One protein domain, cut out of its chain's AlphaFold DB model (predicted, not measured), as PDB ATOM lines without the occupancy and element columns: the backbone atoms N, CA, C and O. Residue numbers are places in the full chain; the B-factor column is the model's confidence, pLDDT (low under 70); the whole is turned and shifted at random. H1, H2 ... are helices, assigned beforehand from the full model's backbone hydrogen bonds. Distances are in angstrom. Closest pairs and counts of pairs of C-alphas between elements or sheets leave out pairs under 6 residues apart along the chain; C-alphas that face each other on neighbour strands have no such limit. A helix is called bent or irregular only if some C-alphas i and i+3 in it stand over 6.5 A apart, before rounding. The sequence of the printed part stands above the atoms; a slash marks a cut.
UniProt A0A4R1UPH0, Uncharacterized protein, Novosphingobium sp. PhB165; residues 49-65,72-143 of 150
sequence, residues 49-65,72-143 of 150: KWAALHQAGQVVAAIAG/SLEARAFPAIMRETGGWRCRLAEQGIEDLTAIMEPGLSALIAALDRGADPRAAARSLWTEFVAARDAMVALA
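Overview. This is residues 49 to 65 and 72 to 143 of the 150 residues of an uncharacterized protein of Novosphingobium sp. PhB165 (UniProt A0A4R1UPH0). This is a rod-shaped bundle of helices: the long H3 makes its length, H4 folds back beside it, and H1 and H2 follow one beyond the other along the pair. H1 makes a triangle with H3 and H4, while H2 packs at a steeper angle where H3 begins and H4 ends. You have 89 printed residues, with four named helices in the order H1, H2, H3, H4 and no named strand, an all-helix domain. The whole is only just compact, close to loose, with a radius of gyration of the C-alphas of 14.2 A, and spans 47 by 22 by 16 A.

Along the chain. Find C-alpha 49 at (475.431, 375.161, 385.193); from there H1 runs through residues 49 to 64, 22.0 A long. After the cut, H2 takes residues 73 to 85 over 17.5 A; it is irregular, with C-alphas 76 and 79 lying 7.3 A apart. Next look at C-alpha 87 at (480.259, 368.939, 367.316), where H3, residues 87 to 116, begins its 44.0 A. H3 is neither bent nor irregular, but only just: C-alphas 103 and 106 are 6.1 A apart. H4, residues 122 to 140, runs 26.6 A and ends at C-alpha 140 at (485.924, 380.607, 376.451).

Arrangement. The four helices form an up-and-down bundle, each running against the one before it in the chain. Start at H1: it touches H3, whose residues 97 to 111 alone take part, at a shallow tilt of 34.8 degrees, only just short of steep, the same way. Their closest C-alphas are those of Val 60 and Leu 108, 6.7 A apart. With residues 57 to 64 alone H1 touches H4, opposite ways at a shallow tilt of 31 degrees; the closest C-alphas, of Ala 64 and Arg 122, are 4.4 A apart. H1 and H2 are close but not clearly touching, their closest C-alphas, of Trp 50 and Pro 79, being 7.5 A apart. H2 and H3 form a helical hairpin at a steep tilt of 41 degrees, residues 82 to 83 touching residues 89 to 93; the closest C-alphas, of Met 82 and Cys 90, are 5.1 A apart. H2 touches H4 through residues 74 to 78 and 136 to 140 alone, with the C-alphas of Ala 75 and Val 140 closest at 6.1 A. H3 and H4 form a helical hairpin at a shallow tilt of 11 degrees; their closest C-alphas, of Ala 93 and Met 139, are 6.4 A apart. Each O i to N i+4 pair is within hydrogen-bond range in H1 and H4, against 7 of 9 in H2 and 25 of 26 in H3.

Size, cuts and confidence. The two C-alphas farthest apart are those of Gly 87 and Gly 118, at 47.1 A. Residues 66 to 71 are not printed, and C-alphas 65 and 72 stand 20.5 A apart across this cut. The links from H2 to H3 and from H3 to H4 are tight. Mean pLDDT of the printed part is 92.6, and no printed residue is under 70.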
ATOM      1  N   LYS A  49     474.192 375.585 384.520       90.38
ATOM      2  CA  LYS A  49     475.431 375.161 385.193       90.38
ATOM      3  C   LYS A  49     476.539 376.192 385.021       90.38
ATOM      4  O   LYS A  49     477.202 376.543 385.987       90.38
ATOM      5  N   TRP A  50     476.689 376.747 383.822       93.50
ATOM      6  CA  TRP A  50     477.644 377.820 383.563       93.50
ATOM      7  C   TRP A  50     477.362 379.074 384.400       93.50
ATOM      8  O   TRP A  50     478.261 379.612 385.045       93.50
ATOM      9  N   ALA A  51     476.106 379.523 384.455       91.75
ATOM     10  CA  ALA A  51     475.718 380.651 385.296       91.75
ATOM     11  C   ALA A  51     475.942 380.360 386.791       91.75
ATOM     12  O   ALA A  51     476.468 381.217 387.504       91.75
ATOM     13  N   ALA A  52     475.596 379.155 387.255       92.19
ATOM     14  CA  ALA A  52     475.801 378.710 388.632       92.19
ATOM     15  C   ALA A  52     477.288 378.656 389.004       92.19
ATOM     16  O   ALA A  52     477.671 379.155 390.060       92.19
ATOM     17  N   LEU A  53     478.144 378.156 388.110       94.50
ATOM     18  CA  LEU A  53     479.600 378.172 388.259       94.50
ATOM     19  C   LEU A  53     480.140 379.593 388.423       94.50
ATOM     20  O   LEU A  53     480.973 379.837 389.292       94.50
ATOM     21  N   HIS A  54     479.629 380.553 387.649       94.00
ATOM     22  CA  HIS A  54     479.976 381.958 387.837       94.00
ATOM     23  C   HIS A  54     479.522 382.503 389.193       94.00
ATOM     24  O   HIS A  54     480.294 383.214 389.833       94.00
ATOM     25  N   GLN A  55     478.318 382.165 389.665       92.38
ATOM     26  CA  GLN A  55     477.875 382.576 391.003       92.38
ATOM     27  C   GLN A  55     478.749 381.960 392.102       92.38
ATOM     28  O   GLN A  55     479.206 382.676 392.989       92.38
ATOM     29  N   ALA A  56     479.053 380.664 392.006       94.12
ATOM     30  CA  ALA A  56     479.962 379.987 392.923       94.12
ATOM     31  C   ALA A  56     481.353 380.639 392.909       94.12
ATOM     32  O   ALA A  56     481.916 380.909 393.966       94.12
ATOM     33  N   GLY A  57     481.875 380.983 391.727       94.75
ATOM     34  CA  GLY A  57     483.115 381.740 391.575       94.75
ATOM     35  C   GLY A  57     483.089 383.068 392.335       94.75
ATOM     36  O   GLY A  57     484.019 383.353 393.086       94.75
ATOM     37  N   GLN A  58     482.008 383.848 392.222       94.50
ATOM     38  CA  GLN A  58     481.869 385.114 392.954       94.50
ATOM     39  C   GLN A  58     481.866 384.915 394.475       94.50
ATOM     40  O   GLN A  58     482.490 385.695 395.198       94.50
ATOM     41  N   VAL A  59     481.224 383.854 394.972       95.00
ATOM     42  CA  VAL A  59     481.266 383.502 396.399       95.00
ATOM     43  C   VAL A  59     482.693 383.143 396.827       95.00
ATOM     44  O   VAL A  59     483.172 383.643 397.844       95.00
ATOM     45  N   VAL A  60     483.411 382.334 396.042       96.56
ATOM     46  CA  VAL A  60     484.811 381.976 396.327       96.56
ATOM     47  C   VAL A  60     485.712 383.221 396.333       96.56
ATOM     48  O   VAL A  60     486.529 383.366 397.244       96.56
ATOM     49  N   ALA A  61     485.541 384.148 395.385       95.94
ATOM     50  CA  ALA A  61     486.267 385.422 395.356       95.94
ATOM     51  C   ALA A  61     485.996 386.266 396.614       95.94
ATOM     52  O   ALA A  61     486.935 386.770 397.236       95.94
ATOM     53  N   ALA A  62     484.736 386.344 397.051       95.56
ATOM     54  CA  ALA A  62     484.362 387.044 398.275       95.56
ATOM     55  C   ALA A  62     485.020 386.422 399.520       95.56
ATOM     56  O   ALA A  62     485.605 387.144 400.332       95.56
ATOM     57  N   ILE A  63     485.015 385.088 399.645       96.12
ATOM     58  CA  ILE A  63     485.710 384.375 400.733       96.12
ATOM     59  C   ILE A  63     487.220 384.650 400.684       96.12
ATOM     60  O   ILE A  63     487.854 384.826 401.724       96.12
ATOM     61  N   ALA A  64     487.802 384.730 399.488       96.88
ATOM     62  CA  ALA A  64     489.210 385.052 399.277       96.88
ATOM     63  C   ALA A  64     489.579 386.509 399.619       96.88
ATOM     64  O   ALA A  64     490.769 386.820 399.716       96.88
ATOM     65  N   GLY A  65     488.594 387.396 399.816       94.88
ATOM     66  CA  GLY A  65     488.812 388.834 399.982       94.88
ATOM     67  C   GLY A  65     489.235 389.532 398.686       94.88
ATOM     68  O   GLY A  65     489.946 390.533 398.739       94.88
ATOM     69  N   SER A  72     482.964 388.488 381.578       83.44
ATOM     70  CA  SER A  72     483.023 389.197 380.297       83.44
ATOM     71  C   SER A  72     481.783 388.897 379.441       83.44
ATOM     72  O   SER A  72     481.044 387.935 379.682       83.44
ATOM     73  N   LEU A  73     481.516 389.729 378.427       82.56
ATOM     74  CA  LEU A  73     480.419 389.470 377.486       82.56
ATOM     75  C   LEU A  73     480.604 388.122 376.773       82.56
ATOM     76  O   LEU A  73     479.646 387.365 376.652       82.56
ATOM     77  N   GLU A  74     481.840 387.811 376.386       83.38
ATOM     78  CA  GLU A  74     482.238 386.533 375.793       83.38
ATOM     79  C   GLU A  74     481.923 385.354 376.718       83.38
ATOM     80  O   GLU A  74     481.275 384.397 376.298       83.38
ATOM     81  N   ALA A  75     482.288 385.455 378.003       86.81
ATOM     82  CA  ALA A  75     481.971 384.428 378.988       86.81
ATOM     83  C   ALA A  75     480.454 384.242 379.139       86.81
ATOM     84  O   ALA A  75     479.978 383.116 379.205       86.81
ATOM     85  N   ARG A  76     479.655 385.316 379.127       87.31
ATOM     86  CA  ARG A  76     478.185 385.194 379.176       87.31
ATOM     87  C   ARG A  76     477.591 384.566 377.911       87.31
ATOM     88  O   ARG A  76     476.626 383.814 378.010       87.31
ATOM     89  N   ALA A  77     478.141 384.880 376.739       86.88
ATOM     90  CA  ALA A  77     477.661 384.377 375.451       86.88
ATOM     91  C   ALA A  77     478.112 382.936 375.153       86.88
ATOM     92  O   ALA A  77     477.502 382.259 374.321       86.88
ATOM     93  N   PHE A  78     479.143 382.452 375.847       89.94
ATOM     94  CA  PHE A  78     479.774 381.156 375.620       89.94
ATOM     95  C   PHE A  78     478.795 379.974 375.463       89.94
ATOM     96  O   PHE A  78     478.897 379.279 374.447       89.94
ATOM     97  N   PRO A  79     477.793 379.748 376.344       89.19
ATOM     98  CA  PRO A  79     476.874 378.616 376.181       89.19
ATOM     99  C   PRO A  79     476.049 378.679 374.889       89.19
ATOM    100  O   PRO A  79     475.745 377.649 374.286       89.19
ATOM    101  N   ALA A  80     475.684 379.884 374.441       87.62
ATOM    102  CA  ALA A  80     474.962 380.064 373.186       87.62
ATOM    103  C   ALA A  80     475.863 379.768 371.980       87.62
ATOM    104  O   ALA A  80     475.469 378.997 371.104       87.62
ATOM    105  N   ILE A  81     477.091 380.294 371.992       87.88
ATOM    106  CA  ILE A  81     478.088 380.074 370.937       87.88
ATOM    107  C   ILE A  81     478.448 378.586 370.815       87.88
ATOM    108  O   ILE A  81     478.551 378.056 369.707       87.88
ATOM    109  N   MET A  82     478.616 377.879 371.938       87.06
ATOM    110  CA  MET A  82     478.928 376.444 371.935       87.06
ATOM    111  C   MET A  82     477.813 375.615 371.316       87.06
ATOM    112  O   MET A  82     478.088 374.743 370.488       87.06
ATOM    113  N   ARG A  83     476.559 375.933 371.646       83.25
ATOM    114  CA  ARG A  83     475.387 375.268 371.070       83.25
ATOM    115  C   ARG A  83     475.314 375.453 369.557       83.25
ATOM    116  O   ARG A  83     475.035 374.497 368.842       83.25
ATOM    117  N   GLU A  84     475.564 376.666 369.072       84.88
ATOM    118  CA  GLU A  84     475.565 376.968 367.635       84.88
ATOM    119  C   GLU A  84     476.726 376.286 366.905       84.88
ATOM    120  O   GLU A  84     476.561 375.801 365.788       84.88
ATOM    121  N   THR A  85     477.888 376.194 367.555       85.31
ATOM    122  CA  THR A  85     479.074 375.520 367.008       85.31
ATOM    123  C   THR A  85     478.876 374.003 366.919       85.31
ATOM    124  O   THR A  85     479.306 373.372 365.951       85.31
ATOM    125  N   GLY A  86     478.252 373.402 367.936       85.06
ATOM    126  CA  GLY A  86     478.025 371.964 368.026       85.06
ATOM    127  C   GLY A  86     479.309 371.119 367.966       85.06
ATOM    128  O   GLY A  86     480.429 371.566 368.242       85.06
ATOM    129  N   GLY A  87     479.146 369.843 367.610       87.75
ATOM    130  CA  GLY A  87     480.259 368.939 367.316       87.75
ATOM    131  C   GLY A  87     481.169 368.634 368.512       87.75
ATOM    132  O   GLY A  87     480.724 368.470 369.645       87.75
ATOM    133  N   TRP A  88     482.469 368.472 368.250       86.69
ATOM    134  CA  TRP A  88     483.438 368.085 369.283       86.69
ATOM    135  C   TRP A  88     483.743 369.211 370.280       86.69
ATOM    136  O   TRP A  88     484.025 368.914 371.434       86.69
ATOM    137  N   ARG A  89     483.649 370.481 369.858       86.06
ATOM    138  CA  ARG A  89     483.853 371.642 370.739       86.06
ATOM    139  C   ARG A  89     482.741 371.753 371.775       86.06
ATOM    140  O   ARG A  89     483.042 371.892 372.949       86.06
ATOM    141  N   CYS A  90     481.483 371.598 371.355       87.81
ATOM    142  CA  CYS A  90     480.345 371.598 372.276       87.81
ATOM    143  C   CYS A  90     480.458 370.474 373.317       87.81
ATOM    144  O   CYS A  90     480.369 370.739 374.507       87.81
ATOM    145  N   ARG A  91     480.782 369.243 372.892       89.38
ATOM    146  CA  ARG A  91     480.977 368.120 373.829       89.38
ATOM    147  C   ARG A  91     482.141 368.330 374.798       89.38
ATOM    148  O   ARG A  91     482.060 367.925 375.950       89.38
ATOM    149  N   LEU A  92     483.232 368.946 374.340       89.19
ATOM    150  CA  LEU A  92     484.364 369.259 375.212       89.19
ATOM    151  C   LEU A  92     484.025 370.388 376.200       89.19
ATOM    152  O   LEU A  92     484.453 370.328 377.346       89.19
ATOM    153  N   ALA A  93     483.224 371.374 375.788       89.69
ATOM    154  CA  ALA A  93     482.691 372.404 376.678       89.69
ATOM    155  C   ALA A  93     481.744 371.819 377.737       89.69
ATOM    156  O   ALA A  93     481.855 372.167 378.908       89.69
ATOM    157  N   GLU A  94     480.848 370.912 377.339       90.00
ATOM    158  CA  GLU A  94     479.966 370.174 378.252       90.00
ATOM    159  C   GLU A  94     480.782 369.434 379.313       90.00
ATOM    160  O   GLU A  94     480.577 369.658 380.502       90.00
ATOM    161  N   GLN A  95     481.768 368.634 378.893       91.62
ATOM    162  CA  GLN A  95     482.639 367.920 379.828       91.62
ATOM    163  C   GLN A  95     483.409 368.878 380.745       91.62
ATOM    164  O   GLN A  95     483.462 368.651 381.947       91.62
ATOM    165  N   GLY A  96     483.962 369.968 380.204       92.56
ATOM    166  CA  GLY A  96     484.688 370.959 381.003       92.56
ATOM    167  C   GLY A  96     483.820 371.620 382.078       92.56
ATOM    168  O   GLY A  96     484.302 371.893 383.174       92.56
ATOM    169  N   ILE A  97     482.531 371.832 381.799       92.50
ATOM    170  CA  ILE A  97     481.569 372.354 382.777       92.50
ATOM    171  C   ILE A  97     481.272 371.325 383.871       92.50
ATOM    172  O   ILE A  97     481.202 371.704 385.043       92.50
ATOM    173  N   GLU A  98     481.123 370.045 383.526       92.94
ATOM    174  CA  GLU A  98     480.957 368.983 384.530       92.94
ATOM    175  C   GLU A  98     482.214 368.836 385.402       92.94
ATOM    176  O   GLU A  98     482.110 368.779 386.626       92.94
ATOM    177  N   ASP A  99     483.402 368.857 384.796       94.06
ATOM    178  CA  ASP A  99     484.677 368.751 385.512       94.06
ATOM    179  C   ASP A  99     484.866 369.932 386.474       94.06
ATOM    180  O   ASP A  99     485.228 369.749 387.639       94.06
ATOM    181  N   LEU A 100     484.576 371.154 386.014       93.88
ATOM    182  CA  LEU A 100     484.683 372.342 386.856       93.88
ATOM    183  C   LEU A 100     483.642 372.331 387.982       93.88
ATOM    184  O   LEU A 100     483.956 372.726 389.102       93.88
ATOM    185  N   THR A 101     482.433 371.830 387.718       93.88
ATOM    186  CA  THR A 101     481.394 371.623 388.741       93.88
ATOM    187  C   THR A 101     481.879 370.668 389.828       93.88
ATOM    188  O   THR A 101     481.840 371.016 391.009       93.88
ATOM    189  N   ALA A 102     482.442 369.525 389.431       93.75
ATOM    190  CA  ALA A 102     482.953 368.509 390.345       93.75
ATOM    191  C   ALA A 102     484.112 369.003 391.234       93.75
ATOM    192  O   ALA A 102     484.366 368.425 392.291       93.75
ATOM    193  N   ILE A 103     484.814 370.069 390.834       93.38
ATOM    194  CA  ILE A 103     485.843 370.737 391.645       93.38
ATOM    195  C   ILE A 103     485.222 371.820 392.539       93.38
ATOM    196  O   ILE A 103     485.547 371.915 393.726       93.38
ATOM    197  N   MET A 104     484.339 372.648 391.974       95.25
ATOM    198  CA  MET A 104     483.784 373.825 392.640       95.25
ATOM    199  C   MET A 104     482.853 373.471 393.797       95.25
ATOM    200  O   MET A 104     482.969 374.084 394.857       95.25
ATOM    201  N   GLU A 105     481.971 372.482 393.637       94.12
ATOM    202  CA  GLU A 105     481.031 372.072 394.689       94.12
ATOM    203  C   GLU A 105     481.730 371.636 395.989       94.12
ATOM    204  O   GLU A 105     481.504 372.260 397.035       94.12
ATOM    205  N   PRO A 106     482.615 370.617 395.984       94.38
ATOM    206  CA  PRO A 106     483.290 370.203 397.208       94.38
ATOM    207  C   PRO A 106     484.274 371.264 397.709       94.38
ATOM    208  O   PRO A 106     484.433 371.420 398.920       94.38
ATOM    209  N   GLY A 107     484.911 372.021 396.806       96.31
ATOM    210  CA  GLY A 107     485.805 373.118 397.168       96.31
ATOM    211  C   GLY A 107     485.085 374.200 397.969       96.31
ATOM    212  O   GLY A 107     485.509 374.535 399.074       96.31
ATOM    213  N   LEU A 108     483.959 374.701 397.461       97.31
ATOM    214  CA  LEU A 108     483.153 375.714 398.138       97.31
ATOM    215  C   LEU A 108     482.564 375.190 399.454       97.31
ATOM    216  O   LEU A 108     482.653 375.877 400.472       97.31
ATOM    217  N   SER A 109     482.046 373.959 399.464       96.81
ATOM    218  CA  SER A 109     481.551 373.306 400.684       96.81
ATOM    219  C   SER A 109     482.634 373.235 401.773       96.81
ATOM    220  O   SER A 109     482.402 373.600 402.928       96.81
ATOM    221  N   ALA A 110     483.868 372.874 401.404       97.75
ATOM    222  CA  ALA A 110     484.994 372.835 402.334       97.75
ATOM    223  C   ALA A 110     485.376 374.224 402.877       97.75
ATOM    224  O   ALA A 110     485.723 374.337 404.058       97.75
ATOM    225  N   LEU A 111     485.303 375.273 402.047       97.62
ATOM    226  CA  LEU A 111     485.554 376.655 402.471       97.62
ATOM    227  C   LEU A 111     484.504 377.125 403.485       97.62
ATOM    228  O   LEU A 111     484.877 377.662 404.527       97.62
ATOM    229  N   ILE A 112     483.218 376.875 403.221       96.69
ATOM    230  CA  ILE A 112     482.116 377.217 404.136       96.69
ATOM    231  C   ILE A 112     482.292 376.480 405.465       96.69
ATOM    232  O   ILE A 112     482.336 377.103 406.522       96.69
ATOM    233  N   ALA A 113     482.542 375.171 405.420       97.12
ATOM    234  CA  ALA A 113     482.757 374.388 406.629       97.12
ATOM    235  C   ALA A 113     483.985 374.860 407.439       97.12
ATOM    236  O   ALA A 113     484.033 374.701 408.658       97.12
ATOM    237  N   ALA A 114     485.012 375.413 406.784       96.56
ATOM    238  CA  ALA A 114     486.158 376.012 407.466       96.56
ATOM    239  C   ALA A 114     485.796 377.338 408.157       96.56
ATOM    240  O   ALA A 114     486.233 377.544 409.292       96.56
ATOM    241  N   LEU A 115     484.973 378.183 407.521       95.31
ATOM    242  CA  LEU A 115     484.426 379.399 408.138       95.31
ATOM    243  C   LEU A 115     483.596 379.064 409.378       95.31
ATOM    244  O   LEU A 115     483.812 379.666 410.427       95.31
ATOM    245  N   ASP A 116     482.728 378.053 409.294       96.88
ATOM    246  CA  ASP A 116     481.880 377.619 410.413       96.88
ATOM    247  C   ASP A 116     482.698 377.115 411.612       96.88
ATOM    248  O   ASP A 116     482.287 377.236 412.766       96.88
ATOM    249  N   ARG A 117     483.899 376.580 411.356       97.12
ATOM    250  CA  ARG A 117     484.865 376.176 412.393       97.12
ATOM    251  C   ARG A 117     485.736 377.329 412.908       97.12
ATOM    252  O   ARG A 117     486.592 377.095 413.759       97.12
ATOM    253  N   GLY A 118     485.562 378.547 412.394       96.50
ATOM    254  CA  GLY A 118     486.361 379.722 412.750       96.50
ATOM    255  C   GLY A 118     487.794 379.709 412.203       96.50
ATOM    256  O   GLY A 118     488.640 380.451 412.700       96.50
ATOM    257  N   ALA A 119     488.095 378.863 411.213       97.31
ATOM    258  CA  ALA A 119     489.385 378.878 410.525       97.31
ATOM    259  C   ALA A 119     489.442 380.020 409.492       97.31
ATOM    260  O   ALA A 119     488.406 380.520 409.062       97.31
ATOM    261  N   ASP A 120     490.648 380.413 409.060       97.38
ATOM    262  CA  ASP A 120     490.831 381.339 407.931       97.38
ATOM    263  C   ASP A 120     491.055 380.549 406.622       97.38
ATOM    264  O   ASP A 120     492.147 380.011 406.412       97.38
ATOM    265  N   PRO A 121     490.053 380.462 405.724       97.62
ATOM    266  CA  PRO A 121     490.172 379.719 404.477       97.62
ATOM    267  C   PRO A 121     490.683 380.569 403.304       97.62
ATOM    268  O   PRO A 121     490.742 380.064 402.181       97.62
ATOM    269  N   ARG A 122     491.058 381.842 403.502       97.94
ATOM    270  CA  ARG A 122     491.378 382.769 402.396       97.94
ATOM    271  C   ARG A 122     492.458 382.255 401.453       97.94
ATOM    272  O   ARG A 122     492.394 382.494 400.252       97.94
ATOM    273  N   ALA A 123     493.479 381.573 401.972       97.62
ATOM    274  CA  ALA A 123     494.534 381.006 401.131       97.62
ATOM    275  C   ALA A 123     493.994 379.912 400.192       97.62
ATOM    276  O   ALA A 123     494.296 379.934 399.000       97.62
ATOM    277  N   ALA A 124     493.150 379.016 400.708       97.69
ATOM    278  CA  ALA A 124     492.502 377.978 399.911       97.69
ATOM    279  C   ALA A 124     491.501 378.581 398.911       97.69
ATOM    280  O   ALA A 124     491.503 378.200 397.742       97.69
ATOM    281  N   ALA A 125     490.724 379.582 399.335       98.06
ATOM    282  CA  ALA A 125     489.781 380.289 398.472       98.06
ATOM    283  C   ALA A 125     490.482 380.990 397.296       98.06
ATOM    284  O   ALA A 125     490.019 380.892 396.167       98.06
ATOM    285  N   ARG A 126     491.640 381.628 397.525       98.00
ATOM    286  CA  ARG A 126     492.445 382.229 396.445       98.00
ATOM    287  C   ARG A 126     492.921 381.199 395.425       98.00
ATOM    288  O   ARG A 126     492.898 381.482 394.230       98.00
ATOM    289  N   SER A 127     493.343 380.022 395.890       97.88
ATOM    290  CA  SER A 127     493.745 378.930 394.999       97.88
ATOM    291  C   SER A 127     492.566 378.474 394.145       97.88
ATOM    292  O   SER A 127     492.673 378.478 392.926       97.88
ATOM    293  N   LEU A 128     491.421 378.173 394.767       97.25
ATOM    294  CA  LEU A 128     490.223 377.723 394.054       97.25
ATOM    295  C   LEU A 128     489.706 378.776 393.063       97.25
ATOM    296  O   LEU A 128     489.353 378.438 391.938       97.25
ATOM    297  N   TRP A 129     489.721 380.056 393.446       96.75
ATOM    298  CA  TRP A 129     489.373 381.164 392.553       96.75
ATOM    299  C   TRP A 129     490.281 381.226 391.320       96.75
ATOM    300  O   TRP A 129     489.802 381.418 390.207       96.75
ATOM    301  N   THR A 130     491.588 381.042 391.507       95.75
ATOM    302  CA  THR A 130     492.560 381.101 390.406       95.75
ATOM    303  C   THR A 130     492.354 379.944 389.429       95.75
ATOM    304  O   THR A 130     492.344 380.168 388.221       95.75
ATOM    305  N   GLU A 131     492.115 378.733 389.942       95.75
ATOM    306  CA  GLU A 131     491.775 377.567 389.117       95.75
ATOM    307  C   GLU A 131     490.459 377.779 388.355       95.75
ATOM    308  O   GLU A 131     490.387 377.507 387.157       95.75
ATOM    309  N   PHE A 132     489.435 378.336 389.013       95.50
ATOM    310  CA  PHE A 132     488.166 378.677 388.369       95.50
ATOM    311  C   PHE A 132     488.357 379.658 387.204       95.50
ATOM    312  O   PHE A 132     487.863 379.407 386.106       95.50
ATOM    313  N   VAL A 133     489.088 380.757 387.421       94.62
ATOM    314  CA  VAL A 133     489.363 381.759 386.379       94.62
ATOM    315  C   VAL A 133     490.135 381.139 385.215       94.62
ATOM    316  O   VAL A 133     489.741 381.313 384.064       94.62
ATOM    317  N   ALA A 134     491.180 380.358 385.497       94.19
ATOM    318  CA  ALA A 134     491.969 379.700 384.461       94.19
ATOM    319  C   ALA A 134     491.130 378.713 383.628       94.19
ATOM    320  O   ALA A 134     491.205 378.719 382.397       94.19
ATOM    321  N   ALA A 135     490.295 377.899 384.279       93.88
ATOM    322  CA  ALA A 135     489.404 376.957 383.606       93.88
ATOM    323  C   ALA A 135     488.325 377.671 382.776       93.88
ATOM    324  O   ALA A 135     488.062 377.282 381.636       93.88
ATOM    325  N   ARG A 136     487.732 378.744 383.316       93.69
ATOM    326  CA  ARG A 136     486.778 379.610 382.610       93.69
ATOM    327  C   ARG A 136     487.390 380.165 381.329       93.69
ATOM    328  O   ARG A 136     486.787 380.042 380.265       93.69
ATOM    329  N   ASP A 137     488.572 380.758 381.427       92.62
ATOM    330  CA  ASP A 137     489.233 381.406 380.294       92.62
ATOM    331  C   ASP A 137     489.620 380.376 379.220       92.62
ATOM    332  O   ASP A 137     489.427 380.616 378.026       92.62
ATOM    333  N   ALA A 138     490.072 379.185 379.630       91.50
ATOM    334  CA  ALA A 138     490.331 378.072 378.720       91.50
ATOM    335  C   ALA A 138     489.062 377.586 377.998       91.50
ATOM    336  O   ALA A 138     489.112 377.277 376.805       91.50
ATOM    337  N   MET A 139     487.918 377.542 378.691       91.12
ATOM    338  CA  MET A 139     486.634 377.196 378.078       91.12
ATOM    339  C   MET A 139     486.188 378.245 377.065       91.12
ATOM    340  O   MET A 139     485.843 377.885 375.944       91.12
ATOM    341  N   VAL A 140     486.258 379.535 377.402       90.19
ATOM    342  CA  VAL A 140     485.924 380.607 376.451       90.19
ATOM    343  C   VAL A 140     486.816 380.526 375.208       90.19
ATOM    344  O   VAL A 140     486.310 380.611 374.090       90.19
ATOM    345  N   ALA A 141     488.112 380.241 375.372       89.19
ATOM    346  CA  ALA A 141     489.051 380.064 374.262       89.19
ATOM    347  C   ALA A 141     488.752 378.853 373.350       89.19
ATOM    348  O   ALA A 141     489.279 378.778 372.239       89.19
ATOM    349  N   LEU A 142     487.904 377.909 373.780       85.12
ATOM    350  CA  LEU A 142     487.452 376.797 372.938       85.12
ATOM    351  C   LEU A 142     486.491 377.261 371.833       85.12
ATOM    352  O   LEU A 142     486.344 376.575 370.810       85.12
ATOM    353  N   ALA A 143     485.840 378.410 372.024       82.06
ATOM    354  CA  ALA A 143     484.931 378.951 371.034       82.06
ATOM    355  C   ALA A 143     485.648 379.289 369.721       82.06
ATOM    356  O   ALA A 143     486.802 379.724 369.731       82.06
TER     357      ALA A 143